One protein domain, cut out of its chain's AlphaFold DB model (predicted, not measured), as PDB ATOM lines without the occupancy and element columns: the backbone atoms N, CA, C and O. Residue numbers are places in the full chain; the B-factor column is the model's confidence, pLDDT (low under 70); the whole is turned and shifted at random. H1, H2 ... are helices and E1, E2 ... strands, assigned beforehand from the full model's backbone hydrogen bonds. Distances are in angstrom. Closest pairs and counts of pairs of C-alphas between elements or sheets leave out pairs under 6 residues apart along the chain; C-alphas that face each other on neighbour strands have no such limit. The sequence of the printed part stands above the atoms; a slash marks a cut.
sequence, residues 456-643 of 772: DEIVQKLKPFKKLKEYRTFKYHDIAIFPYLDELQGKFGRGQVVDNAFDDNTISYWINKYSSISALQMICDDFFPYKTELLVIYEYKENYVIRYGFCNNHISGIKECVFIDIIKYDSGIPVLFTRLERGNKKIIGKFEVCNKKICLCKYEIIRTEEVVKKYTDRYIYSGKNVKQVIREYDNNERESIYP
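This is residues 456 to 643 of the 772 residues of an uncharacterized protein of Eubacterium sp. AF36-5BH (UniProt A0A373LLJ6). One long sheet of thirteen strands curls round like part of a barrel, an open trough whose two edges, E2 and E13, stay apart. Residues 478 to 483, in the link after E1, fold into its hollow and lead to the short helix H2, while the other short helix, H1, only grazes the sheet near E5. The printed part has 188 residues with two named helices and thirteen named strands, in the order H1, E1, H2, then E2 to E13, and its class is mostly strand. Across the sheet the order is E2 E1 E3 E4 E5 E6 E7 E8 E9 E10 E11 E12 E13, antiparallel throughout. The whole is compact, with a radius of gyration of the C-alphas of 16.6 A, and rounded, with spans of 41, 40 and 34 A.

Start with the meander, each strand the antiparallel neighbour of the one before: E3, residues 506 to 511; E4, 517 to 524; E5, 532 to 540; E6, 544 to 552; E7, 559 to 570; E8, 573 to 581; E9, 585 to 594; E10, 597 to 607; E11, 610 to 622; E12, 625 to 633; and E13, 638 to 642. In the hairpin of E6 and E7, at 166 degrees, find N 547 and O 565, 2.8 A apart and within hydrogen-bond range. E7 bends by 50 degrees at residue 562. In the hairpin of E12 and E13, N 631 and O 639 are 2.8 A apart, and E13 is an edge strand. Towards the other edge, E1, residues 467 to 472, is antiparallel to E3, with N 507 and O 471 at 2.9 A. The edge strand E2, residues 496 to 498, is antiparallel to E1, with N 472 and O 496 at 2.8 A. The sheet is strongly twisted, and the way across it turns by 163 degrees. H2, residues 485 to 489, stands at the sheet's level, at a height over the sheet of 2.5 A; its closest C-alpha pair with E12 is Gln 489 and Asn 625, 6.2 A apart. H1, residues 456 to 460, only grazes the sheet with residues 456 to 459. In H1 and H2 every O i to N i+4 pair is within hydrogen-bond range.

Find C-alpha 456 at (-44.726, 55.676, -16.794), where H1 begins. The longest strand, E11, runs 36.8 A from C-alpha 610 at (-31.257, 25.174, -12.329). E7 spans 33.3 A and E10 30.0 A. E13 ends at C-alpha 642, at (-23.800, 44.899, 5.605).

The C-alphas farthest apart are those of Ser 556 and Asn 595, 49.1 A. The printed part has no cut, and the link from E1 to H2, residues 473 to 484, is long. Mean pLDDT of the printed part is 71.2; look for low confidence, under 70, at residues 462 to 507, among others.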
ATOM      1  N   ASP A 456     -43.774  54.580 -17.000       78.69
ATOM      2  CA  ASP A 456     -44.726  55.676 -16.794       78.69
ATOM      3  C   ASP A 456     -45.932  55.264 -15.939       78.69
ATOM      4  O   ASP A 456     -46.417  56.063 -15.136       78.69
ATOM      5  N   GLU A 457     -46.399  54.019 -16.059       80.56
ATOM      6  CA  GLU A 457     -47.531  53.503 -15.279       80.56
ATOM      7  C   GLU A 457     -47.167  53.362 -13.795       80.56
ATOM      8  O   GLU A 457     -47.941  53.744 -12.915       80.56
ATOM      9  N   ILE A 458     -45.965  52.860 -13.497       79.50
ATOM     10  CA  ILE A 458     -45.508  52.674 -12.115       79.50
ATOM     11  C   ILE A 458     -45.106  54.010 -11.479       79.50
ATOM     12  O   ILE A 458     -45.451  54.274 -10.329       79.50
ATOM     13  N   VAL A 459     -44.452  54.901 -12.224       76.69
ATOM     14  CA  VAL A 459     -43.999  56.211 -11.723       76.69
ATOM     15  C   VAL A 459     -45.164  57.165 -11.479       76.69
ATOM     16  O   VAL A 459     -45.102  57.984 -10.562       76.69
ATOM     17  N   GLN A 460     -46.278  57.045 -12.209       75.94
ATOM     18  CA  GLN A 460     -47.495  57.798 -11.887       75.94
ATOM     19  C   GLN A 460     -47.991  57.542 -10.457       75.94
ATOM     20  O   GLN A 460     -48.516  58.466  -9.831       75.94
ATOM     21  N   LYS A 461     -47.748  56.346  -9.903       70.12
ATOM     22  CA  LYS A 461     -48.070  56.024  -8.506       70.12
ATOM     23  C   LYS A 461     -47.247  56.842  -7.501       70.12
ATOM     24  O   LYS A 461     -47.662  56.956  -6.354       70.12
ATOM     25  N   LEU A 462     -46.126  57.449  -7.915       67.25
ATOM     26  CA  LEU A 462     -45.288  58.305  -7.066       67.25
ATOM     27  C   LEU A 462     -45.778  59.755  -6.944       67.25
ATOM     28  O   LEU A 462     -45.406  60.440  -5.992       67.25
ATOM     29  N   LYS A 463     -46.624  60.231  -7.869       62.31
ATOM     30  CA  LYS A 463     -47.119  61.624  -7.903       62.31
ATOM     31  C   LYS A 463     -47.733  62.151  -6.586       62.31
ATOM     32  O   LYS A 463     -47.609  63.352  -6.351       62.31
ATOM     33  N   PRO A 464     -48.363  61.336  -5.713       57.91
ATOM     34  CA  PRO A 464     -48.895  61.810  -4.431       57.91
ATOM     35  C   PRO A 464     -47.835  62.122  -3.360       57.91
ATOM     36  O   PRO A 464     -48.191  62.643  -2.302       57.91
ATOM     37  N   PHE A 465     -46.559  61.769  -3.566       61.69
ATOM     38  CA  PHE A 465     -45.530  61.812  -2.523       61.69
ATOM     39  C   PHE A 465     -44.532  62.959  -2.735       61.69
ATOM     40  O   PHE A 465     -44.009  63.171  -3.827       61.69
ATOM     41  N   LYS A 466     -44.232  63.703  -1.664       57.16
ATOM     42  CA  LYS A 466     -43.283  64.827  -1.687       57.16
ATOM     43  C   LYS A 466     -41.848  64.313  -1.481       57.16
ATOM     44  O   LYS A 466     -41.608  63.543  -0.553       57.16
ATOM     45  N   LYS A 467     -40.890  64.754  -2.313       60.03
ATOM     46  CA  LYS A 467     -39.443  64.529  -2.097       60.03
ATOM     47  C   LYS A 467     -39.050  65.204  -0.779       60.03
ATOM     48  O   LYS A 467     -39.336  66.388  -0.611       60.03
ATOM     49  N   LEU A 468     -38.489  64.454   0.172       56.59
ATOM     50  CA  LEU A 468     -38.328  64.941   1.548       56.59
ATOM     51  C   LEU A 468     -36.869  65.102   1.996       56.59
ATOM     52  O   LEU A 468     -36.626  66.054   2.733       56.59
ATOM     53  N   LYS A 469     -35.915  64.234   1.600       58.19
ATOM     54  CA  LYS A 469     -34.502  64.308   2.052       58.19
ATOM     55  C   LYS A 469     -33.504  63.671   1.065       58.19
ATOM     56  O   LYS A 469     -33.805  62.631   0.479       58.19
ATOM     57  N   GLU A 470     -32.309  64.255   0.953       56.00
ATOM     58  CA  GLU A 470     -31.139  63.713   0.235       56.00
ATOM     59  C   GLU A 470     -30.042  63.324   1.239       56.00
ATOM     60  O   GLU A 470     -29.808  64.024   2.229       56.00
ATOM     61  N   TYR A 471     -29.379  62.188   1.010       57.62
ATOM     62  CA  TYR A 471     -28.298  61.689   1.863       57.62
ATOM     63  C   TYR A 471     -27.042  61.458   1.027       57.62
ATOM     64  O   TYR A 471     -27.084  60.730   0.035       57.62
ATOM     65  N   ARG A 472     -25.917  62.040   1.453       48.97
ATOM     66  CA  ARG A 472     -24.601  61.790   0.861       48.97
ATOM     67  C   ARG A 472     -23.952  60.582   1.520       48.97
ATOM     68  O   ARG A 472     -23.798  60.527   2.745       48.97
ATOM     69  N   THR A 473     -23.577  59.622   0.693       51.56
ATOM     70  CA  THR A 473     -22.868  58.395   1.042       51.56
ATOM     71  C   THR A 473     -21.467  58.416   0.437       51.56
ATOM     72  O   THR A 473     -21.190  59.130  -0.515       51.56
ATOM     73  N   PHE A 474     -20.525  57.674   1.011       45.38
ATOM     74  CA  PHE A 474     -19.160  57.612   0.486       45.38
ATOM     75  C   PHE A 474     -19.053  56.435  -0.506       45.38
ATOM     76  O   PHE A 474     -18.669  55.344  -0.110       45.38
ATOM     77  N   LYS A 475     -19.396  56.682  -1.782       40.25
ATOM     78  CA  LYS A 475     -19.265  55.799  -2.966       40.25
ATOM     79  C   LYS A 475     -20.089  54.494  -3.004       40.25
ATOM     80  O   LYS A 475     -20.612  54.032  -1.993       40.25
ATOM     81  N   TYR A 476     -20.238  53.998  -4.244       41.50
ATOM     82  CA  TYR A 476     -20.955  52.816  -4.756       41.50
ATOM     83  C   TYR A 476     -21.742  52.019  -3.719       41.50
ATOM     84  O   TYR A 476     -21.207  51.152  -3.039       41.50
ATOM     85  N   HIS A 477     -23.033  52.308  -3.600       44.53
ATOM     86  CA  HIS A 477     -23.926  51.426  -2.870       44.53
ATOM     87  C   HIS A 477     -24.622  50.465  -3.834       44.53
ATOM     88  O   HIS A 477     -25.510  50.883  -4.573       44.53
ATOM     89  N   ASP A 478     -24.361  49.170  -3.672       43.53
ATOM     90  CA  ASP A 478     -25.242  48.093  -4.135       43.53
ATOM     91  C   ASP A 478     -26.462  47.990  -3.200       43.53
ATOM     92  O   ASP A 478     -26.726  46.974  -2.548       43.53
ATOM     93  N   ILE A 479     -27.261  49.056  -3.098       44.31
ATOM     94  CA  ILE A 479     -28.583  48.995  -2.434       44.31
ATOM     95  C   ILE A 479     -29.528  48.045  -3.185       44.31
ATOM     96  O   ILE A 479     -30.536  47.572  -2.647       44.31
ATOM     97  N   ALA A 480     -29.158  47.671  -4.408       39.03
ATOM     98  CA  ALA A 480     -29.781  46.588  -5.127       39.03
ATOM     99  C   ALA A 480     -29.599  45.228  -4.440       39.03
ATOM    100  O   ALA A 480     -30.488  44.402  -4.592       39.03
ATOM    101  N   ILE A 481     -28.546  44.940  -3.668       45.56
ATOM    102  CA  ILE A 481     -28.339  43.565  -3.166       45.56
ATOM    103  C   ILE A 481     -29.149  43.263  -1.899       45.56
ATOM    104  O   ILE A 481     -29.432  42.090  -1.638       45.56
ATOM    105  N   PHE A 482     -29.588  44.275  -1.136       53.12
ATOM    106  CA  PHE A 482     -30.237  44.028   0.155       53.12
ATOM    107  C   PHE A 482     -31.637  44.643   0.310       53.12
ATOM    108  O   PHE A 482     -31.775  45.808   0.677       53.12
ATOM    109  N   PRO A 483     -32.713  43.861   0.099       50.94
ATOM    110  CA  PRO A 483     -34.061  44.410   0.002       50.94
ATOM    111  C   PRO A 483     -34.713  44.967   1.259       50.94
ATOM    112  O   PRO A 483     -35.737  45.633   1.160       50.94
ATOM    113  N   TYR A 484     -34.166  44.649   2.429       57.91
ATOM    114  CA  TYR A 484     -34.973  44.566   3.646       57.91
ATOM    115  C   TYR A 484     -34.409  45.349   4.845       57.91
ATOM    116  O   TYR A 484     -35.092  45.550   5.848       57.91
ATOM    117  N   LEU A 485     -33.161  45.824   4.774       58.12
ATOM    118  CA  LEU A 485     -32.527  46.503   5.914       58.12
ATOM    119  C   LEU A 485     -33.105  47.893   6.179       58.12
ATOM    120  O   LEU A 485     -33.237  48.268   7.346       58.12
ATOM    121  N   ASP A 486     -33.494  48.603   5.123       57.31
ATOM    122  CA  ASP A 486     -34.139  49.911   5.233       57.31
ATOM    123  C   ASP A 486     -35.499  49.812   5.948       57.31
ATOM    124  O   ASP A 486     -35.858  50.685   6.740       57.31
ATOM    125  N   GLU A 487     -36.222  48.704   5.740       54.94
ATOM    126  CA  GLU A 487     -37.502  48.421   6.401       54.94
ATOM    127  C   GLU A 487     -37.310  47.975   7.859       54.94
ATOM    128  O   GLU A 487     -38.037  48.427   8.744       54.94
ATOM    129  N   LEU A 488     -36.295  47.149   8.144       55.03
ATOM    130  CA  LEU A 488     -35.997  46.679   9.504       55.03
ATOM    131  C   LEU A 488     -35.546  47.776  10.462       55.03
ATOM    132  O   LEU A 488     -35.816  47.699  11.662       55.03
ATOM    133  N   GLN A 489     -34.750  48.725   9.974       53.34
ATOM    134  CA  GLN A 489     -34.083  49.686  10.851       53.34
ATOM    135  C   GLN A 489     -34.917  50.939  11.097       53.34
ATOM    136  O   GLN A 489     -34.609  51.674  12.039       53.34
ATOM    137  N   GLY A 490     -35.938  51.205  10.270       44.44
ATOM    138  CA  GLY A 490     -36.713  52.451  10.314       44.44
ATOM    139  C   GLY A 490     -35.835  53.708  10.227       44.44
ATOM    140  O   GLY A 490     -36.253  54.797  10.621       44.44
ATOM    141  N   LYS A 491     -34.583  53.546   9.787       45.50
ATOM    142  CA  LYS A 491     -33.531  54.555   9.738       45.50
ATOM    143  C   LYS A 491     -32.857  54.445   8.381       45.50
ATOM    144  O   LYS A 491     -32.377  53.381   8.010       45.50
ATOM    145  N   PHE A 492     -32.873  55.574   7.685       51.53
ATOM    146  CA  PHE A 492     -32.263  55.820   6.382       51.53
ATOM    147  C   PHE A 492     -30.763  55.495   6.411       51.53
ATOM    148  O   PHE A 492     -30.170  55.477   7.494       51.53
ATOM    149  N   GLY A 493     -30.168  55.243   5.239       50.16
ATOM    150  CA  GLY A 493     -28.752  54.896   5.092       50.16
ATOM    151  C   GLY A 493     -27.830  55.721   5.999       50.16
ATOM    152  O   GLY A 493     -28.068  56.902   6.262       50.16
ATOM    153  N   ARG A 494     -26.776  55.086   6.523       50.38
ATOM    154  CA  ARG A 494     -25.784  55.749   7.383       50.38
ATOM    155  C   ARG A 494     -24.991  56.754   6.534       50.38
ATOM    156  O   ARG A 494     -24.009  56.386   5.904       50.38
ATOM    157  N   GLY A 495     -25.439  58.007   6.491       52.84
ATOM    158  CA  GLY A 495     -24.840  59.077   5.686       52.84
ATOM    159  C   GLY A 495     -25.143  60.473   6.237       52.84
ATOM    160  O   GLY A 495     -25.970  60.633   7.139       52.84
ATOM    161  N   GLN A 496     -24.454  61.491   5.719       55.12
ATOM    162  CA  GLN A 496     -24.703  62.891   6.086       55.12
ATOM    163  C   GLN A 496     -25.856  63.451   5.244       55.12
ATOM    164  O   GLN A 496     -25.918  63.215   4.039       55.12
ATOM    165  N   VAL A 497     -26.775  64.189   5.870       60.75
ATOM    166  CA  VAL A 497     -27.845  64.903   5.150       60.75
ATOM    167  C   VAL A 497     -27.211  66.035   4.343       60.75
ATOM    168  O   VAL A 497     -26.373  66.760   4.878       60.75
ATOM    169  N   VAL A 498     -27.605  66.181   3.078       61.41
ATOM    170  CA  VAL A 498     -27.140  67.263   2.198       61.41
ATOM    171  C   VAL A 498     -28.316  68.041   1.622       61.41
ATOM    172  O   VAL A 498     -29.385  67.477   1.404       61.41
ATOM    173  N   ASP A 499     -28.111  69.341   1.404       51.84
ATOM    174  CA  ASP A 499     -29.182  70.250   0.985       51.84
ATOM    175  C   ASP A 499     -29.443  70.228  -0.527       51.84
ATOM    176  O   ASP A 499     -30.569  70.505  -0.922       51.84
ATOM    177  N   ASN A 500     -28.434  69.912  -1.356       55.66
ATOM    178  CA  ASN A 500     -28.553  69.698  -2.806       55.66
ATOM    179  C   ASN A 500     -27.298  68.995  -3.359       55.66
ATOM    180  O   ASN A 500     -26.264  69.644  -3.538       55.66
ATOM    181  N   ALA A 501     -27.381  67.701  -3.669       55.16
ATOM    182  CA  ALA A 501     -26.422  67.037  -4.558       55.16
ATOM    183  C   ALA A 501     -27.028  65.749  -5.138       55.16
ATOM    184  O   ALA A 501     -27.515  64.898  -4.401       55.16
ATOM    185  N   PHE A 502     -26.965  65.600  -6.462       62.28
ATOM    186  CA  PHE A 502     -27.151  64.318  -7.142       62.28
ATOM    187  C   PHE A 502     -25.867  64.013  -7.918       62.28
ATOM    188  O   PHE A 502     -25.695  64.420  -9.065       62.28
ATOM    189  N   ASP A 503     -24.925  63.389  -7.221       64.75
ATOM    190  CA  ASP A 503     -23.632  62.905  -7.694       64.75
ATOM    191  C   ASP A 503     -23.534  61.380  -7.477       64.75
ATOM    192  O   ASP A 503     -24.436  60.745  -6.928       64.75
ATOM    193  N   ASP A 504     -22.417  60.773  -7.876       59.41
ATOM    194  CA  ASP A 504     -22.162  59.329  -7.711       59.41
ATOM    195  C   ASP A 504     -22.187  58.836  -6.250       59.41
ATOM    196  O   ASP A 504     -22.066  57.643  -5.973       59.41
ATOM    197  N   ASN A 505     -22.276  59.769  -5.308       60.16
ATOM    198  CA  ASN A 505     -22.142  59.593  -3.876       60.16
ATOM    199  C   ASN A 505     -23.419  60.043  -3.148       60.16
ATOM    200  O   ASN A 505     -23.380  60.328  -1.953       60.16
ATOM    201  N   THR A 506     -24.557  60.174  -3.834       65.81
ATOM    202  CA  THR A 506     -25.811  60.616  -3.210       65.81
ATOM    203  C   THR A 506     -26.976  59.691  -3.525       65.81
ATOM    204  O   THR A 506     -27.152  59.214  -4.645       65.81
ATOM    205  N   ILE A 507     -27.800  59.446  -2.503       69.31
ATOM    206  CA  ILE A 507     -29.055  58.705  -2.615       69.31
ATOM    207  C   ILE A 507     -30.187  59.633  -2.195       69.31
ATOM    208  O   ILE A 507     -30.200  60.198  -1.095       69.31
ATOM    209  N   SER A 508     -31.165  59.770  -3.079       71.88
ATOM    210  CA  SER A 508     -32.399  60.500  -2.815       71.88
ATOM    211  C   SER A 508     -33.481  59.538  -2.345       71.88
ATOM    212  O   SER A 508     -33.679  58.496  -2.965       71.88
ATOM    213  N   TYR A 509     -34.217  59.893  -1.290       73.06
ATOM    214  CA  TYR A 509     -35.344  59.098  -0.793       73.06
ATOM    215  C   TYR A 509     -36.659  59.889  -0.868       73.06
ATOM    216  O   TYR A 509     -36.740  61.064  -0.495       73.06
ATOM    217  N   TRP A 510     -37.729  59.208  -1.277       74.19
ATOM    218  CA  TRP A 510     -39.113  59.658  -1.132       74.19
ATOM    219  C   TRP A 510     -39.757  58.868  -0.010       74.19
ATOM    220  O   TRP A 510     -39.612  57.649   0.060       74.19
ATOM    221  N   ILE A 511     -40.486  59.556   0.861       68.81
ATOM    222  CA  ILE A 511     -41.086  58.960   2.050       68.81
ATOM    223  C   ILE A 511     -42.579  59.274   2.031       68.81
ATOM    224  O   ILE A 511     -42.983  60.392   1.702       68.81
ATOM    225  N   ASN A 512     -43.408  58.294   2.381       64.94
ATOM    226  CA  ASN A 512     -44.841  58.518   2.531       64.94
ATOM    227  C   ASN A 512     -45.182  59.153   3.893       64.94
ATOM    228  O   ASN A 512     -44.350  59.299   4.789       64.94
ATOM    229  N   LYS A 513     -46.462  59.485   4.088       61.31
ATOM    230  CA  LYS A 513     -46.991  60.044   5.346       61.31
ATOM    231  C   LYS A 513     -46.836  59.134   6.580       61.31
ATOM    232  O   LYS A 513     -47.082  59.589   7.691       61.31
ATOM    233  N   TYR A 514     -46.440  57.874   6.394       61.56
ATOM    234  CA  TYR A 514     -46.234  56.873   7.445       61.56
ATOM    235  C   TYR A 514     -44.748  56.617   7.745       61.56
ATOM    236  O   TYR A 514     -44.420  55.680   8.463       61.56
ATOM    237  N   SER A 515     -43.844  57.461   7.234       62.94
ATOM    238  CA  SER A 515     -42.386  57.316   7.378       62.94
ATOM    239  C   SER A 515     -41.774  56.093   6.673       62.94
ATOM    240  O   SER A 515     -40.645  55.723   6.984       62.94
ATOM    241  N   SER A 516     -42.471  55.480   5.708       67.12
ATOM    242  CA  SER A 516     -41.936  54.378   4.886       67.12
ATOM    243  C   SER A 516     -41.357  54.890   3.565       67.12
ATOM    244  O   SER A 516     -41.864  55.862   2.994       67.12
ATOM    245  N   ILE A 517     -40.322  54.220   3.051       72.44
ATOM    246  CA  ILE A 517     -39.683  54.564   1.773       72.44
ATOM    247  C   ILE A 517     -40.651  54.257   0.637       72.44
ATOM    248  O   ILE A 517     -41.104  53.138   0.489       72.44
ATOM    249  N   SER A 518     -40.982  55.255  -0.171       74.06
ATOM    250  CA  SER A 518     -41.845  55.104  -1.353       74.06
ATOM    251  C   SER A 518     -41.035  55.001  -2.641       74.06
ATOM    252  O   SER A 518     -41.442  54.325  -3.581       74.06
ATOM    253  N   ALA A 519     -39.871  55.645  -2.674       77.81
ATOM    254  CA  ALA A 519     -38.879  55.453  -3.713       77.81
ATOM    255  C   ALA A 519     -37.488  55.795  -3.189       77.81
ATOM    256  O   ALA A 519     -37.346  56.559  -2.230       77.81
ATOM    257  N   LEU A 520     -36.472  55.277  -3.860       78.88
ATOM    258  CA  LEU A 520     -35.104  55.749  -3.741       78.88
ATOM    259  C   LEU A 520     -34.494  55.908  -5.132       78.88
ATOM    260  O   LEU A 520     -34.905  55.235  -6.073       78.88
ATOM    261  N   GLN A 521     -33.540  56.816  -5.263       78.19
ATOM    262  CA  GLN A 521     -32.861  57.115  -6.517       78.19
ATOM    263  C   GLN A 521     -31.371  57.260  -6.241       78.19
ATOM    264  O   GLN A 521     -30.988  57.956  -5.298       78.19
ATOM    265  N   MET A 522     -30.544  56.609  -7.051       75.62
ATOM    266  CA  MET A 522     -29.086  56.681  -6.961       75.62
ATOM    267  C   MET A 522     -28.445  56.484  -8.327       75.62
ATOM    268  O   MET A 522     -29.101  56.038  -9.265       75.62
ATOM    269  N   ILE A 523     -27.147  56.743  -8.409       73.94
ATOM    270  CA  ILE A 523     -26.315  56.288  -9.518       73.94
ATOM    271  C   ILE A 523     -25.786  54.878  -9.209       73.94
ATOM    272  O   ILE A 523     -25.273  54.643  -8.118       73.94
ATOM    273  N   CYS A 524     -25.934  53.944 -10.148       65.50
ATOM    274  CA  CYS A 524     -25.601  52.525  -9.990       65.50
ATOM    275  C   CYS A 524     -25.049  51.929 -11.298       65.50
ATOM    276  O   CYS A 524     -25.494  52.299 -12.389       65.50
ATOM    277  N   ASP A 525     -24.104  50.997 -11.182       59.12
ATOM    278  CA  ASP A 525     -23.464  50.230 -12.263       59.12
ATOM    279  C   ASP A 525     -23.647  48.696 -12.114       59.12
ATOM    280  O   ASP A 525     -23.005  47.913 -12.809       59.12
ATOM    281  N   ASP A 526     -24.583  48.246 -11.265       57.66
ATOM    282  CA  ASP A 526     -24.869  46.814 -11.035       57.66
ATOM    283  C   ASP A 526     -25.583  46.129 -12.208       57.66
ATOM    284  O   ASP A 526     -25.379  44.947 -12.495       57.66
ATOM    285  N   PHE A 527     -26.499  46.852 -12.858       55.69
ATOM    286  CA  PHE A 527     -27.378  46.297 -13.896       55.69
ATOM    287  C   PHE A 527     -26.857  46.538 -15.308       55.69
ATOM    288  O   PHE A 527     -27.216  45.819 -16.242       55.69
ATOM    289  N   PHE A 528     -26.019  47.558 -15.448       54.62
ATOM    290  CA  PHE A 528     -25.418  47.980 -16.695       54.62
ATOM    291  C   PHE A 528     -23.963  48.325 -16.428       54.62
ATOM    292  O   PHE A 528     -23.666  48.902 -15.390       54.62
ATOM    293  N   PRO A 529     -23.055  48.058 -17.372       43.47
ATOM    294  CA  PRO A 529     -21.624  48.272 -17.174       43.47
ATOM    295  C   PRO A 529     -21.213  49.764 -17.204       43.47
ATOM    296  O   PRO A 529     -20.035  50.092 -17.305       43.47
ATOM    297  N   TYR A 530     -22.188  50.669 -17.112       57.12
ATOM    298  CA  TYR A 530     -22.039  52.112 -17.021       57.12
ATOM    299  C   TYR A 530     -22.977  52.661 -15.946       57.12
ATOM    300  O   TYR A 530     -24.002  52.059 -15.618       57.12
ATOM    301  N   LYS A 531     -22.653  53.849 -15.433       66.81
ATOM    302  CA  LYS A 531     -23.465  54.517 -14.418       66.81
ATOM    303  C   LYS A 531     -24.836  54.867 -14.979       66.81
ATOM    304  O   LYS A 531     -24.970  55.673 -15.899       66.81
ATOM    305  N   THR A 532     -25.854  54.265 -14.392       71.25
ATOM    306  CA  THR A 532     -27.255  54.561 -14.663       71.25
ATOM    307  C   THR A 532     -27.892  55.172 -13.438       71.25
ATOM    308  O   THR A 532     -27.569  54.811 -12.307       71.25
ATOM    309  N   GLU A 533     -28.823  56.090 -13.654       81.62
ATOM    310  CA  GLU A 533     -29.718  56.497 -12.586       81.62
ATOM    311  C   GLU A 533     -30.702  55.351 -12.342       81.62
ATOM    312  O   GLU A 533     -31.569  55.064 -13.167       81.62
ATOM    313  N   LEU A 534     -30.552  54.677 -11.207       82.38
ATOM    314  CA  LEU A 534     -31.468  53.658 -10.729       82.38
ATOM    315  C   LEU A 534     -32.530  54.316  -9.848       82.38
ATOM    316  O   LEU A 534     -32.222  54.844  -8.780       82.38
ATOM    317  N   LEU A 535     -33.788  54.221 -10.266       84.94
ATOM    318  CA  LEU A 535     -34.969  54.552  -9.482       84.94
ATOM    319  C   LEU A 535     -35.619  53.256  -8.991       84.94
ATOM    320  O   LEU A 535     -36.107  52.460  -9.790       84.94
ATOM    321  N   VAL A 536     -35.674  53.061  -7.677       83.31
ATOM    322  CA  VAL A 536     -36.384  51.937  -7.058       83.31
ATOM    323  C   VAL A 536     -37.673  52.442  -6.428       83.31
ATOM    324  O   VAL A 536     -37.643  53.351  -5.605       83.31
ATOM    325  N   ILE A 537     -38.804  51.848  -6.797       83.69
ATOM    326  CA  ILE A 537     -40.146  52.233  -6.337       83.69
ATOM    327  C   ILE A 537     -40.717  51.133  -5.456       83.69
ATOM    328  O   ILE A 537     -40.677  49.968  -5.842       83.69
ATOM    329  N   TYR A 538     -41.283  51.505  -4.309       81.88
ATOM    330  CA  TYR A 538     -41.847  50.583  -3.327       81.88
ATOM    331  C   TYR A 538     -43.377  50.600  -3.393       81.88
ATOM    332  O   TYR A 538     -44.013  51.653  -3.314       81.88
ATOM    333  N   GLU A 539     -43.978  49.420  -3.494       80.00
ATOM    334  CA  GLU A 539     -45.419  49.201  -3.424       80.00
ATOM    335  C   GLU A 539     -45.738  48.303  -2.222       80.00
ATOM    336  O   GLU A 539     -45.387  47.122  -2.191       80.00
ATOM    337  N   TYR A 540     -46.423  48.877  -1.232       77.19
ATOM    338  CA  TYR A 540     -46.842  48.191  -0.013       77.19
ATOM    339  C   TYR A 540     -48.241  47.599  -0.183       77.19
ATOM    340  O   TYR A 540     -49.202  48.320  -0.458       77.19
ATOM    341  N   LYS A 541     -48.358  46.289   0.017       76.44
ATOM    342  CA  LYS A 541     -49.613  45.531   0.079       76.44
ATOM    343  C   LYS A 541     -49.740  44.890   1.461       76.44
ATOM    344  O   LYS A 541     -48.766  44.812   2.199       76.44
ATOM    345  N   GLU A 542     -50.927  44.390   1.792       73.19
ATOM    346  CA  GLU A 542     -51.229  43.818   3.116       73.19
ATOM    347  C   GLU A 542     -50.203  42.766   3.580       73.19
ATOM    348  O   GLU A 542     -49.719  42.840   4.703       73.19
ATOM    349  N   ASN A 543     -49.814  41.844   2.691       74.94
ATOM    350  CA  ASN A 543     -48.864  40.760   2.987       74.94
ATOM    351  C   ASN A 543     -47.614  40.771   2.092       74.94
ATOM    352  O   ASN A 543     -46.855  39.801   2.082       74.94
ATOM    353  N   TYR A 544     -47.404  41.831   1.305       77.12
ATOM    354  CA  TYR A 544     -46.292  41.900   0.360       77.12
ATOM    355  C   TYR A 544     -45.694  43.298   0.281       77.12
ATOM    356  O   TYR A 544     -46.419  44.289   0.285       77.12
ATOM    357  N   VAL A 545     -44.383  43.361   0.087       77.62
ATOM    358  CA  VAL A 545     -43.701  44.551  -0.424       77.62
ATOM    359  C   VAL A 545     -43.144  44.211  -1.793       77.62
ATOM    360  O   VAL A 545     -42.436  43.215  -1.946       77.62
ATOM    361  N   ILE A 546     -43.484  45.024  -2.790       79.31
ATOM    362  CA  ILE A 546     -42.972  44.888  -4.152       79.31
ATOM    363  C   ILE A 546     -42.042  46.063  -4.433       79.31
ATOM    364  O   ILE A 546     -42.422  47.209  -4.196       79.31
ATOM    365  N   ARG A 547     -40.837  45.793  -4.941       83.56
ATOM    366  CA  ARG A 547     -39.910  46.836  -5.395       83.56
ATOM    367  C   ARG A 547     -39.694  46.726  -6.890       83.56
ATOM    368  O   ARG A 547     -39.367  45.650  -7.373       83.56
ATOM    369  N   TYR A 548     -39.824  47.837  -7.596       84.19
ATOM    370  CA  TYR A 548     -39.535  47.920  -9.024       84.19
ATOM    371  C   TYR A 548     -38.257  48.721  -9.215       84.19
ATOM    372  O   TYR A 548     -38.211  49.877  -8.801       84.19
ATOM    373  N   GLY A 549     -37.239  48.119  -9.820       85.31
ATOM    374  CA  GLY A 549     -36.010  48.807 -10.198       85.31
ATOM    375  C   GLY A 549     -36.076  49.270 -11.642       85.31
ATOM    376  O   GLY A 549     -36.204  48.440 -12.543       85.31
ATOM    377  N   PHE A 550     -35.965  50.574 -11.863       84.88
ATOM    378  CA  PHE A 550     -35.893  51.176 -13.186       84.88
ATOM    379  C   PHE A 550     -34.559  51.872 -13.373       84.88
ATOM    380  O   PHE A 550     -34.216  52.755 -12.592       84.88
ATOM    381  N   CYS A 551     -33.844  51.534 -14.434       81.69
ATOM    382  CA  CYS A 551     -32.669  52.295 -14.830       81.69
ATOM    383  C   CYS A 551     -33.067  53.313 -15.891       81.69
ATOM    384  O   CYS A 551     -33.698  52.970 -16.892       81.69
ATOM    385  N   ASN A 552     -32.674  54.560 -15.668       78.56
ATOM    386  CA  ASN A 552     -32.760  55.641 -16.627       78.56
ATOM    387  C   ASN A 552     -31.400  55.792 -17.317       78.56
ATOM    388  O   ASN A 552     -30.386  56.096 -16.682       78.56
ATOM    389  N   ASN A 553     -31.378  55.561 -18.626       62.03
ATOM    390  CA  ASN A 553     -30.213  55.851 -19.442       62.03
ATOM    391  C   ASN A 553     -30.277  57.319 -19.888       62.03
ATOM    392  O   ASN A 553     -31.045  57.669 -20.780       62.03
ATOM    393  N   HIS A 554     -29.443  58.173 -19.292       54.81
ATOM    394  CA  HIS A 554     -29.394  59.605 -19.613       54.81
ATOM    395  C   HIS A 554     -29.015  59.917 -21.071       54.81
ATOM    396  O   HIS A 554     -29.280  61.021 -21.534       54.81
ATOM    397  N   ILE A 555     -28.408  58.964 -21.785       44.62
ATOM    398  CA  ILE A 555     -27.944  59.123 -23.169       44.62
ATOM    399  C   ILE A 555     -29.052  58.755 -24.162       44.62
ATOM    400  O   ILE A 555     -29.268  59.478 -25.131       44.62
ATOM    401  N   SER A 556     -29.774  57.654 -23.935       49.62
ATOM    402  CA  SER A 556     -30.852  57.210 -24.838       49.62
ATOM    403  C   SER A 556     -32.248  57.681 -24.424       49.62
ATOM    404  O   SER A 556     -33.195  57.540 -25.194       49.62
ATOM    405  N   GLY A 557     -32.405  58.191 -23.198       58.16
ATOM    406  CA  GLY A 557     -33.703  58.503 -22.595       58.16
ATOM    407  C   GLY A 557     -34.559  57.267 -22.288       58.16
ATOM    408  O   GLY A 557     -35.700  57.410 -21.843       58.16
ATOM    409  N   ILE A 558     -34.031  56.060 -22.527       60.62
ATOM    410  CA  ILE A 558     -34.740  54.798 -22.320       60.62
ATOM    411  C   ILE A 558     -34.785  54.481 -20.826       60.62
ATOM    412  O   ILE A 558     -33.770  54.538 -20.123       60.62
ATOM    413  N   LYS A 559     -35.980  54.112 -20.363       75.75
ATOM    414  CA  LYS A 559     -36.267  53.747 -18.978       75.75
ATOM    415  C   LYS A 559     -36.785  52.319 -18.939       75.75
ATOM    416  O   LYS A 559     -37.906  52.052 -19.363       75.75
ATOM    417  N   GLU A 560     -35.959  51.410 -18.442       78.06
ATOM    418  CA  GLU A 560     -36.234  49.971 -18.453       78.06
ATOM    419  C   GLU A 560     -36.353  49.423 -17.035       78.06
ATOM    420  O   GLU A 560     -35.585  49.800 -16.147       78.06
ATOM    421  N   CYS A 561     -37.301  48.503 -16.830       80.25
ATOM    422  CA  CYS A 561     -37.370  47.718 -15.605       80.25
ATOM    423  C   CYS A 561     -36.253  46.665 -15.618       80.25
ATOM    424  O   CYS A 561     -36.223  45.786 -16.480       80.25
ATOM    425  N   VAL A 562     -35.324  46.762 -14.670       76.00
ATOM    426  CA  VAL A 562     -34.162  45.865 -14.559       76.00
ATOM    427  C   VAL A 562     -34.367  44.743 -13.551       76.00
ATOM    428  O   VAL A 562     -33.787  43.665 -13.711       76.00
ATOM    429  N   PHE A 563     -35.203  44.979 -12.537       80.69
ATOM    430  CA  PHE A 563     -35.597  43.957 -11.581       80.69
ATOM    431  C   PHE A 563     -36.954  44.237 -10.932       80.69
ATOM    432  O   PHE A 563     -37.391  45.386 -10.814       80.69
ATOM    433  N   ILE A 564     -37.566  43.167 -10.424       80.12
ATOM    434  CA  ILE A 564     -38.686  43.217  -9.483       80.12
ATOM    435  C   ILE A 564     -38.315  42.393  -8.259       80.12
ATOM    436  O   ILE A 564     -37.954  41.223  -8.390       80.12
ATOM    437  N   ASP A 565     -38.480  42.974  -7.079       80.81
ATOM    438  CA  ASP A 565     -38.446  42.246  -5.818       80.81
ATOM    439  C   ASP A 565     -39.839  42.057  -5.262       80.81
ATOM    440  O   ASP A 565     -40.644  42.982  -5.267       80.81
ATOM    441  N   ILE A 566     -40.093  40.880  -4.714       79.62
ATOM    442  CA  ILE A 566     -41.312  40.538  -4.001       79.62
ATOM    443  C   ILE A 566     -40.895  39.966  -2.652       79.62
ATOM    444  O   ILE A 566     -40.256  38.916  -2.571       79.62
ATOM    445  N   ILE A 567     -41.268  40.660  -1.585       80.00
ATOM    446  CA  ILE A 567     -41.060  40.227  -0.208       80.00
ATOM    447  C   ILE A 567     -42.425  39.863   0.354       80.00
ATOM    448  O   ILE A 567     -43.315  40.709   0.406       80.00
ATOM    449  N   LYS A 568     -42.602  38.609   0.762       78.00
ATOM    450  CA  LYS A 568     -43.820  38.136   1.423       78.00
ATOM    451  C   LYS A 568     -43.656  38.217   2.931       78.00
ATOM    452  O   LYS A 568     -42.654  37.741   3.468       78.00
ATOM    453  N   TYR A 569     -44.691  38.718   3.587       77.38
ATOM    454  CA  TYR A 569     -44.813  38.782   5.032       77.38
ATOM    455  C   TYR A 569     -45.828  37.764   5.547       77.38
ATOM    456  O   TYR A 569     -46.830  37.472   4.895       77.38
ATOM    457  N   ASP A 570     -45.556  37.251   6.739       76.56
ATOM    458  CA  ASP A 570     -46.494  36.531   7.586       76.56
ATOM    459  C   ASP A 570     -46.450  37.169   8.977       76.56
ATOM    460  O   ASP A 570     -45.388  37.268   9.596       76.56
ATOM    461  N   SER A 571     -47.593  37.665   9.453       76.31
ATOM    462  CA  SER A 571     -47.724  38.255  10.792       76.31
ATOM    463  C   SER A 571     -46.698  39.368  11.088       76.31
ATOM    464  O   SER A 571     -46.196  39.499  12.206       76.31
ATOM    465  N   GLY A 572     -46.365  40.173  10.069       71.06
ATOM    466  CA  GLY A 572     -45.394  41.272  10.160       71.06
ATOM    467  C   GLY A 572     -43.921  40.850  10.081       71.06
ATOM    468  O   GLY A 572     -43.041  41.667  10.341       71.06
ATOM    469  N   ILE A 573     -43.639  39.593   9.732       76.44
ATOM    470  CA  ILE A 573     -42.288  39.037   9.615       76.44
ATOM    471  C   ILE A 573     -42.084  38.547   8.174       76.44
ATOM    472  O   ILE A 573     -42.956  37.857   7.649       76.44
ATOM    473  N   PRO A 574     -40.971  38.871   7.498       78.94
ATOM    474  CA  PRO A 574     -40.737  38.380   6.150       78.94
ATOM    475  C   PRO A 574     -40.434  36.885   6.186       78.94
ATOM    476  O   PRO A 574     -39.673  36.400   7.025       78.94
ATOM    477  N   VAL A 575     -41.018  36.162   5.241       81.00
ATOM    478  CA  VAL A 575     -40.886  34.702   5.132       81.00
ATOM    479  C   VAL A 575     -40.280  34.274   3.802       81.00
ATOM    480  O   VAL A 575     -39.576  33.267   3.736       81.00
ATOM    481  N   LEU A 576     -40.485  35.063   2.745       81.44
ATOM    482  CA  LEU A 576     -39.993  34.763   1.406       81.44
ATOM    483  C   LEU A 576     -39.544  36.039   0.698       81.44
ATOM    484  O   LEU A 576     -40.224  37.060   0.746       81.44
ATOM    485  N   PHE A 577     -38.428  35.940  -0.003       83.00
ATOM    486  CA  PHE A 577     -37.937  36.914  -0.960       83.00
ATOM    487  C   PHE A 577     -37.895  36.270  -2.343       83.00
ATOM    488  O   PHE A 577     -37.460  35.131  -2.497       83.00
ATOM    489  N   THR A 578     -38.343  36.990  -3.358       79.81
ATOM    490  CA  THR A 578     -38.173  36.609  -4.757       79.81
ATOM    491  C   THR A 578     -37.714  37.822  -5.535       79.81
ATOM    492  O   THR A 578     -38.359  38.863  -5.470       79.81
ATOM    493  N   ARG A 579     -36.637  37.673  -6.298       83.00
ATOM    494  CA  ARG A 579     -36.214  38.640  -7.299       83.00
ATOM    495  C   ARG A 579     -36.328  38.055  -8.690       83.00
ATOM    496  O   ARG A 579     -35.875  36.935  -8.927       83.00
ATOM    497  N   LEU A 580     -36.856  38.861  -9.596       74.56
ATOM    498  CA  LEU A 580     -36.783  38.671 -11.036       74.56
ATOM    499  C   LEU A 580     -35.813  39.716 -11.591       74.56
ATOM    500  O   LEU A 580     -36.029  40.903 -11.374       74.56
ATOM    501  N   GLU A 581     -34.746  39.287 -12.260       73.38
ATOM    502  CA  GLU A 581     -33.754  40.149 -12.920       73.38
ATOM    503  C   GLU A 581     -33.734  39.889 -14.430       73.38
ATOM    504  O   GLU A 581     -34.144  38.829 -14.916       73.38
ATOM    505  N   ARG A 582     -33.199  40.855 -15.183       66.06
ATOM    506  CA  ARG A 582     -32.926  40.710 -16.618       66.06
ATOM    507  C   ARG A 582     -32.096  39.444 -16.910       66.06
ATOM    508  O   ARG A 582     -31.200  39.076 -16.151       66.06
ATOM    509  N   GLY A 583     -32.383  38.786 -18.038       58.28
ATOM    510  CA  GLY A 583     -31.646  37.598 -18.494       58.28
ATOM    511  C   GLY A 583     -32.077  36.278 -17.841       58.28
ATOM    512  O   GLY A 583     -31.243  35.397 -17.651       58.28
ATOM    513  N   ASN A 584     -33.360  36.138 -17.479       59.19
ATOM    514  CA  ASN A 584     -33.944  34.931 -16.865       59.19
ATOM    515  C   ASN A 584     -33.250  34.490 -15.563       59.19
ATOM    516  O   ASN A 584     -33.244  33.306 -15.210       59.19
ATOM    517  N   LYS A 585     -32.650  35.443 -14.839       69.25
ATOM    518  CA  LYS A 585     -32.070  35.208 -13.521       69.25
ATOM    519  C   LYS A 585     -33.140  35.455 -12.462       69.25
ATOM    520  O   LYS A 585     -33.712  36.539 -12.370       69.25
ATOM    521  N   LYS A 586     -33.384  34.442 -11.638       76.94
ATOM    522  CA  LYS A 586     -34.306  34.487 -10.506       76.94
ATOM    523  C   LYS A 586     -33.525  34.236  -9.225       76.94
ATOM    524  O   LYS A 586     -32.641  33.388  -9.194       76.94
ATOM    525  N   ILE A 587     -33.836  34.965  -8.163       83.19
ATOM    526  CA  ILE A 587     -33.259  34.714  -6.838       83.19
ATOM    527  C   ILE A 587     -34.410  34.449  -5.882       83.19
ATOM    528  O   ILE A 587     -35.329  35.257  -5.795       83.19
ATOM    529  N   ILE A 588     -34.372  33.332  -5.162       82.38
ATOM    530  CA  ILE A 588     -35.361  33.010  -4.130       82.38
ATOM    531  C   ILE A 588     -34.646  32.957  -2.789       82.38
ATOM    532  O   ILE A 588     -33.695  32.202  -2.643       82.38
ATOM    533  N   GLY A 589     -35.103  33.745  -1.819       87.50
ATOM    534  CA  GLY A 589     -34.608  33.753  -0.445       87.50
ATOM    535  C   GLY A 589     -35.676  33.261   0.529       87.50
ATOM    536  O   GLY A 589     -36.803  33.749   0.491       87.50
ATOM    537  N   LYS A 590     -35.349  32.319   1.413       88.50
ATOM    538  CA  LYS A 590     -36.231  31.879   2.507       88.50
ATOM    539  C   LYS A 590     -35.675  32.356   3.838       88.50
ATOM    540  O   LYS A 590     -34.553  31.993   4.196       88.50
ATOM    541  N   PHE A 591     -36.460  33.152   4.558       86.88
ATOM    542  CA  PHE A 591     -36.057  33.701   5.847       86.88
ATOM    543  C   PHE A 591     -36.333  32.708   6.973       86.88
ATOM    544  O   PHE A 591     -37.405  32.113   7.053       86.88
ATOM    545  N   GLU A 592     -35.374  32.579   7.882       88.81
ATOM    546  CA  GLU A 592     -35.532  31.866   9.142       88.81
ATOM    547  C   GLU A 592     -35.496  32.865  10.292       88.81
ATOM    548  O   GLU A 592     -34.623  33.736  10.372       88.81
ATOM    549  N   VAL A 593     -36.464  32.735  11.194       83.19
ATOM    550  CA  VAL A 593     -36.738  33.724  12.232       83.19
ATOM    551  C   VAL A 593     -36.603  33.056  13.591       83.19
ATOM    552  O   VAL A 593     -37.267  32.061  13.865       83.19
ATOM    553  N   CYS A 594     -35.795  33.639  14.474       82.38
ATOM    554  CA  CYS A 594     -35.728  33.254  15.879       82.38
ATOM    555  C   CYS A 594     -36.027  34.472  16.756       82.38
ATOM    556  O   CYS A 594     -35.491  35.560  16.545       82.38
ATOM    557  N   ASN A 595     -36.885  34.305  17.765       81.44
ATOM    558  CA  ASN A 595     -37.250  35.371  18.708       81.44
ATOM    559  C   ASN A 595     -37.717  36.675  18.023       81.44
ATOM    560  O   ASN A 595     -37.308  37.770  18.413       81.44
ATOM    561  N   LYS A 596     -38.569  36.558  16.989       77.06
ATOM    562  CA  LYS A 596     -39.085  37.681  16.176       77.06
ATOM    563  C   LYS A 596     -38.001  38.492  15.442       77.06
ATOM    564  O   LYS A 596     -38.237  39.636  15.065       77.06
ATOM    565  N   LYS A 597     -36.811  37.919  15.244       81.19
ATOM    566  CA  LYS A 597     -35.721  38.485  14.441       81.19
ATOM    567  C   LYS A 597     -35.288  37.484  13.388       81.19
ATOM    568  O   LYS A 597     -35.320  36.284  13.633       81.19
ATOM    569  N   ILE A 598     -34.847  37.973  12.239       83.94
ATOM    570  CA  ILE A 598     -34.266  37.102  11.220       83.94
ATOM    571  C   ILE A 598     -32.929  36.601  11.744       83.94
ATOM    572  O   ILE A 598     -32.096  37.391  12.166       83.94
ATOM    573  N   CYS A 599     -32.728  35.295  11.724       86.81
ATOM    574  CA  CYS A 599     -31.452  34.679  12.056       86.81
ATOM    575  C   CYS A 599     -30.612  34.491  10.797       86.81
ATOM    576  O   CYS A 599     -29.437  34.864  10.759       86.81
ATOM    577  N   LEU A 600     -31.231  33.945   9.751       90.50
ATOM    578  CA  LEU A 600     -30.587  33.713   8.471       90.50
ATOM    579  C   LEU A 600     -31.592  33.779   7.318       90.50
ATOM    580  O   LEU A 600     -32.800  33.687   7.528       90.50
ATOM    581  N   CYS A 601     -31.090  33.933   6.101       88.44
ATOM    582  CA  CYS A 601     -31.865  33.788   4.879       88.44
ATOM    583  C   CYS A 601     -31.096  32.909   3.896       88.44
ATOM    584  O   CYS A 601     -29.936  33.187   3.600       88.44
ATOM    585  N   LYS A 602     -31.728  31.841   3.410       91.06
ATOM    586  CA  LYS A 602     -31.135  30.910   2.443       91.06
ATOM    587  C   LYS A 602     -31.565  31.304   1.045       91.06
ATOM    588  O   LYS A 602     -32.764  31.302   0.766       91.06
ATOM    589  N   TYR A 603     -30.599  31.616   0.193       88.62
ATOM    590  CA  TYR A 603     -30.825  32.043  -1.176       88.62
ATOM    591  C   TYR A 603     -30.449  30.962  -2.180       88.62
ATOM    592  O   TYR A 603     -29.422  30.294  -2.055       88.62
ATOM    593  N   GLU A 604     -31.265  30.860  -3.219       86.88
ATOM    594  CA  GLU A 604     -31.019  30.060  -4.410       86.88
ATOM    595  C   GLU A 604     -31.064  30.994  -5.622       86.88
ATOM    596  O   GLU A 604     -32.081  31.642  -5.883       86.88
ATOM    597  N   ILE A 605     -29.946  31.090  -6.346       80.94
ATOM    598  CA  ILE A 605     -29.906  31.734  -7.657       80.94
ATOM    599  C   ILE A 605     -30.302  30.681  -8.672       80.94
ATOM    600  O   ILE A 605     -29.597  29.693  -8.865       80.94
ATOM    601  N   ILE A 606     -31.420  30.925  -9.331       74.19
ATOM    602  CA  ILE A 606     -31.986  30.073 -10.356       74.19
ATOM    603  C   ILE A 606     -31.729  30.750 -11.698       74.19
ATOM    604  O   ILE A 606     -32.121  31.899 -11.918       74.19
ATOM    605  N   ARG A 607     -31.053  30.045 -12.601       70.06
ATOM    606  CA  ARG A 607     -30.966  30.425 -14.012       70.06
ATOM    607  C   ARG A 607     -31.476  29.260 -14.814       70.06
ATOM    608  O   ARG A 607     -31.019  28.140 -14.596       70.06
ATOM    609  N   THR A 608     -32.389  29.528 -15.743       58.31
ATOM    610  CA  THR A 608     -32.877  28.488 -16.658       58.31
ATOM    611  C   THR A 608     -33.272  27.215 -15.884       58.31
ATOM    612  O   THR A 608     -32.785  26.127 -16.171       58.31
ATOM    613  N   GLU A 609     -34.038  27.409 -14.803       57.28
ATOM    614  CA  GLU A 609     -34.558  26.380 -13.878       57.28
ATOM    615  C   GLU A 609     -33.562  25.598 -13.013       57.28
ATOM    616  O   GLU A 609     -33.973  24.865 -12.117       57.28
ATOM    617  N   GLU A 610     -32.260  25.785 -13.196       64.50
ATOM    618  CA  GLU A 610     -31.257  25.174 -12.329       64.50
ATOM    619  C   GLU A 610     -30.817  26.144 -11.246       64.50
ATOM    620  O   GLU A 610     -30.571  27.330 -11.495       64.50
ATOM    621  N   VAL A 611     -30.670  25.620 -10.029       78.75
ATOM    622  CA  VAL A 611     -29.999  26.360  -8.969       78.75
ATOM    623  C   VAL A 611     -28.509  26.397  -9.296       78.75
ATOM    624  O   VAL A 611     -27.781  25.443  -9.040       78.75
ATOM    625  N   VAL A 612     -28.060  27.510  -9.870       82.81
ATOM    626  CA  VAL A 612     -26.661  27.716 -10.272       82.81
ATOM    627  C   VAL A 612     -25.769  28.123  -9.107       82.81
ATOM    628  O   VAL A 612     -24.548  28.034  -9.202       82.81
ATOM    629  N   LYS A 613     -26.359  28.628  -8.018       82.75
ATOM    630  CA  LYS A 613     -25.615  29.062  -6.833       82.75
ATOM    631  C   LYS A 613     -26.517  29.083  -5.610       82.75
ATOM    632  O   LYS A 613     -27.645  29.574  -5.697       82.75
ATOM    633  N   LYS A 614     -25.998  28.638  -4.467       89.19
ATOM    634  CA  LYS A 614     -26.623  28.845  -3.160       89.19
ATOM    635  C   LYS A 614     -25.726  29.702  -2.278       89.19
ATOM    636  O   LYS A 614     -24.505  29.743  -2.437       89.19
ATOM    637  N   TYR A 615     -26.356  30.469  -1.399       89.88
ATOM    638  CA  TYR A 615     -25.666  31.201  -0.344       89.88
ATOM    639  C   TYR A 615     -26.621  31.478   0.812       89.88
ATOM    640  O   TYR A 615     -27.841  31.474   0.648       89.88
ATOM    641  N   THR A 616     -26.072  31.709   1.996       91.94
ATOM    642  CA  THR A 616     -26.841  32.014   3.203       91.94
ATOM    643  C   THR A 616     -26.411  33.357   3.760       91.94
ATOM    644  O   THR A 616     -25.237  33.547   4.044       91.94
ATOM    645  N   ASP A 617     -27.353  34.265   3.984       89.81
ATOM    646  CA  ASP A 617     -27.072  35.526   4.666       89.81
ATOM    647  C   ASP A 617     -27.418  35.383   6.153       89.81
ATOM    648  O   ASP A 617     -28.559  35.099   6.510       89.81
ATOM    649  N   ARG A 618     -26.432  35.568   7.034       90.50
ATOM    650  CA  ARG A 618     -26.548  35.473   8.495       90.50
ATOM    651  C   ARG A 618     -26.627  36.860   9.119       90.50
ATOM    652  O   ARG A 618     -25.763  37.698   8.875       90.50
ATOM    653  N   TYR A 619     -27.618  37.078   9.977       88.19
ATOM    654  CA  TYR A 619     -27.908  38.386  10.562       88.19
ATOM    655  C   TYR A 619     -27.395  38.469  11.999       88.19
ATOM    656  O   TYR A 619     -27.788  37.703  12.877       88.19
ATOM    657  N   ILE A 620     -26.527  39.443  12.255       88.00
ATOM    658  CA  ILE A 620     -25.929  39.704  13.564       88.00
ATOM    659  C   ILE A 620     -26.512  41.005  14.095       88.00
ATOM    660  O   ILE A 620     -26.489  42.023  13.408       88.00
ATOM    661  N   TYR A 621     -27.010  40.995  15.330       85.25
ATOM    662  CA  TYR A 621     -27.685  42.144  15.937       85.25
ATOM    663  C   TYR A 621     -26.855  42.788  17.049       85.25
ATOM    664  O   TYR A 621     -26.163  42.115  17.807       85.25
ATOM    665  N   SER A 622     -27.005  44.104  17.194       82.81
ATOM    666  CA  SER A 622     -26.637  44.855  18.394       82.81
ATOM    667  C   SER A 622     -27.912  45.464  18.978       82.81
ATOM    668  O   SER A 622     -28.514  46.377  18.408       82.81
ATOM    669  N   GLY A 623     -28.396  44.891  20.083       83.38
ATOM    670  CA  GLY A 623     -29.703  45.242  20.637       83.38
ATOM    671  C   GLY A 623     -30.839  44.909  19.663       83.38
ATOM    672  O   GLY A 623     -31.025  43.747  19.295       83.38
ATOM    673  N   LYS A 624     -31.628  45.912  19.258       75.06
ATOM    674  CA  LYS A 624     -32.733  45.756  18.290       75.06
ATOM    675  C   LYS A 624     -32.303  45.927  16.827       75.06
ATOM    676  O   LYS A 624     -33.043  45.513  15.947       75.06
ATOM    677  N   ASN A 625     -31.112  46.470  16.576       74.50
ATOM    678  CA  ASN A 625     -30.664  46.827  15.232       74.50
ATOM    679  C   ASN A 625     -29.769  45.739  14.642       74.50
ATOM    680  O   ASN A 625     -28.970  45.130  15.362       74.50
ATOM    681  N   VAL A 626     -29.860  45.531  13.329       78.19
ATOM    682  CA  VAL A 626     -28.884  44.711  12.608       78.19
ATOM    683  C   VAL A 626     -27.533  45.428  12.669       78.19
ATOM    684  O   VAL A 626     -27.406  46.592  12.284       78.19
ATOM    685  N   LYS A 627     -26.535  44.735  13.214       82.50
ATOM    686  CA  LYS A 627     -25.145  45.181  13.301       82.50
ATOM    687  C   LYS A 627     -24.378  44.818  12.039       82.50
ATOM    688  O   LYS A 627     -23.672  45.671  11.523       82.50
ATOM    689  N   GLN A 628     -24.497  43.570  11.594       84.00
ATOM    690  CA  GLN A 628     -23.751  43.029  10.464       84.00
ATOM    691  C   GLN A 628     -24.584  41.952   9.766       84.00
ATOM    692  O   GLN A 628     -25.314  41.222  10.437       84.00
ATOM    693  N   VAL A 629     -24.465  41.835   8.445       84.88
ATOM    694  CA  VAL A 629     -24.957  40.669   7.700       84.88
ATOM    695  C   VAL A 629     -23.791  40.032   6.960       84.88
ATOM    696  O   VAL A 629     -23.022  40.729   6.298       84.88
ATOM    697  N   ILE A 630     -23.662  38.713   7.092       86.81
ATOM    698  CA  ILE A 630     -22.585  37.932   6.483       86.81
ATOM    699  C   ILE A 630     -23.184  36.958   5.488       86.81
ATOM    700  O   ILE A 630     -23.986  36.114   5.878       86.81
ATOM    701  N   ARG A 631     -22.757  37.044   4.234       88.81
ATOM    702  CA  ARG A 631     -23.041  36.046   3.211       88.81
ATOM    703  C   ARG A 631     -22.061  34.896   3.320       88.81
ATOM    704  O   ARG A 631     -20.859  35.128   3.321       88.81
ATOM    705  N   GLU A 632     -22.570  33.679   3.388       91.12
ATOM    706  CA  GLU A 632     -21.810  32.433   3.401       91.12
ATOM    707  C   GLU A 632     -22.123  31.665   2.109       91.12
ATOM    708  O   GLU A 632     -23.283  31.347   1.838       91.12
ATOM    709  N   TYR A 633     -21.106  31.404   1.291       86.19
ATOM    710  CA  TYR A 633     -21.212  30.643   0.042       86.19
ATOM    711  C   TYR A 633     -20.931  29.147   0.274       86.19
ATOM    712  O   TYR A 633     -20.358  28.767   1.295       86.19
ATOM    713  N   ASP A 634     -21.289  28.289  -0.689       82.38
ATOM    714  CA  ASP A 634     -21.136  26.824  -0.580       82.38
ATOM    715  C   ASP A 634     -19.681  26.357  -0.362       82.38
ATOM    716  O   ASP A 634     -19.432  25.315   0.238       82.38
ATOM    717  N   ASN A 635     -18.699  27.151  -0.796       81.12
ATOM    718  CA  ASN A 635     -17.269  26.919  -0.560       81.12
ATOM    719  C   ASN A 635     -16.789  27.387   0.834       81.12
ATOM    720  O   ASN A 635     -15.585  27.455   1.076       81.12
ATOM    721  N   ASN A 636     -17.710  27.704   1.750       80.88
ATOM    722  CA  ASN A 636     -17.467  28.292   3.071       80.88
ATOM    723  C   ASN A 636     -16.830  29.693   3.051       80.88
ATOM    724  O   ASN A 636     -16.419  30.188   4.106       80.88
ATOM    725  N   GLU A 637     -16.761  30.355   1.894       85.56
ATOM    726  CA  GLU A 637     -16.338  31.751   1.839       85.56
ATOM    727  C   GLU A 637     -17.395  32.650   2.470       85.56
ATOM    728  O   GLU A 637     -18.598  32.467   2.275       85.56
ATOM    729  N   ARG A 638     -16.924  33.628   3.243       86.94
ATOM    730  CA  ARG A 638     -17.756  34.574   3.974       86.94
ATOM    731  C   ARG A 638     -17.447  35.993   3.562       86.94
ATOM    732  O   ARG A 638     -16.284  36.380   3.486       86.94
ATOM    733  N   GLU A 639     -18.493  36.777   3.380       82.69
ATOM    734  CA  GLU A 639     -18.399  38.174   2.982       82.69
ATOM    735  C   GLU A 639     -19.354  39.028   3.811       82.69
ATOM    736  O   GLU A 639     -20.530  38.702   3.964       82.69
ATOM    737  N   SER A 640     -18.851  40.133   4.365       79.25
ATOM    738  CA  SER A 640     -19.700  41.107   5.045       79.25
ATOM    739  C   SER A 640     -20.421  41.951   3.997       79.25
ATOM    740  O   SER A 640     -19.796  42.769   3.333       79.25
ATOM    741  N   ILE A 641     -21.731  41.753   3.866       73.44
ATOM    742  CA  ILE A 641     -22.585  42.468   2.901       73.44
ATOM    743  C   ILE A 641     -23.378  43.608   3.552       73.44
ATOM    744  O   ILE A 641     -24.084  44.351   2.878       73.44
ATOM    745  N   TYR A 642     -23.286  43.746   4.878       73.50
ATOM    746  CA  TYR A 642     -23.800  44.899   5.605       73.50
ATOM    747  C   TYR A 642     -23.064  45.109   6.942       73.50
ATOM    748  O   TYR A 642     -22.832  44.120   7.641       73.50
ATOM    749  N   PRO A 643     -22.817  46.365   7.365       64.38
ATOM    750  CA  PRO A 643     -22.813  47.554   6.513       64.38
ATOM    751  C   PRO A 643     -21.672  47.477   5.493       64.38
ATOM    752  O   PRO A 643     -20.614  46.934   5.785       64.38
TER     753      PRO A 643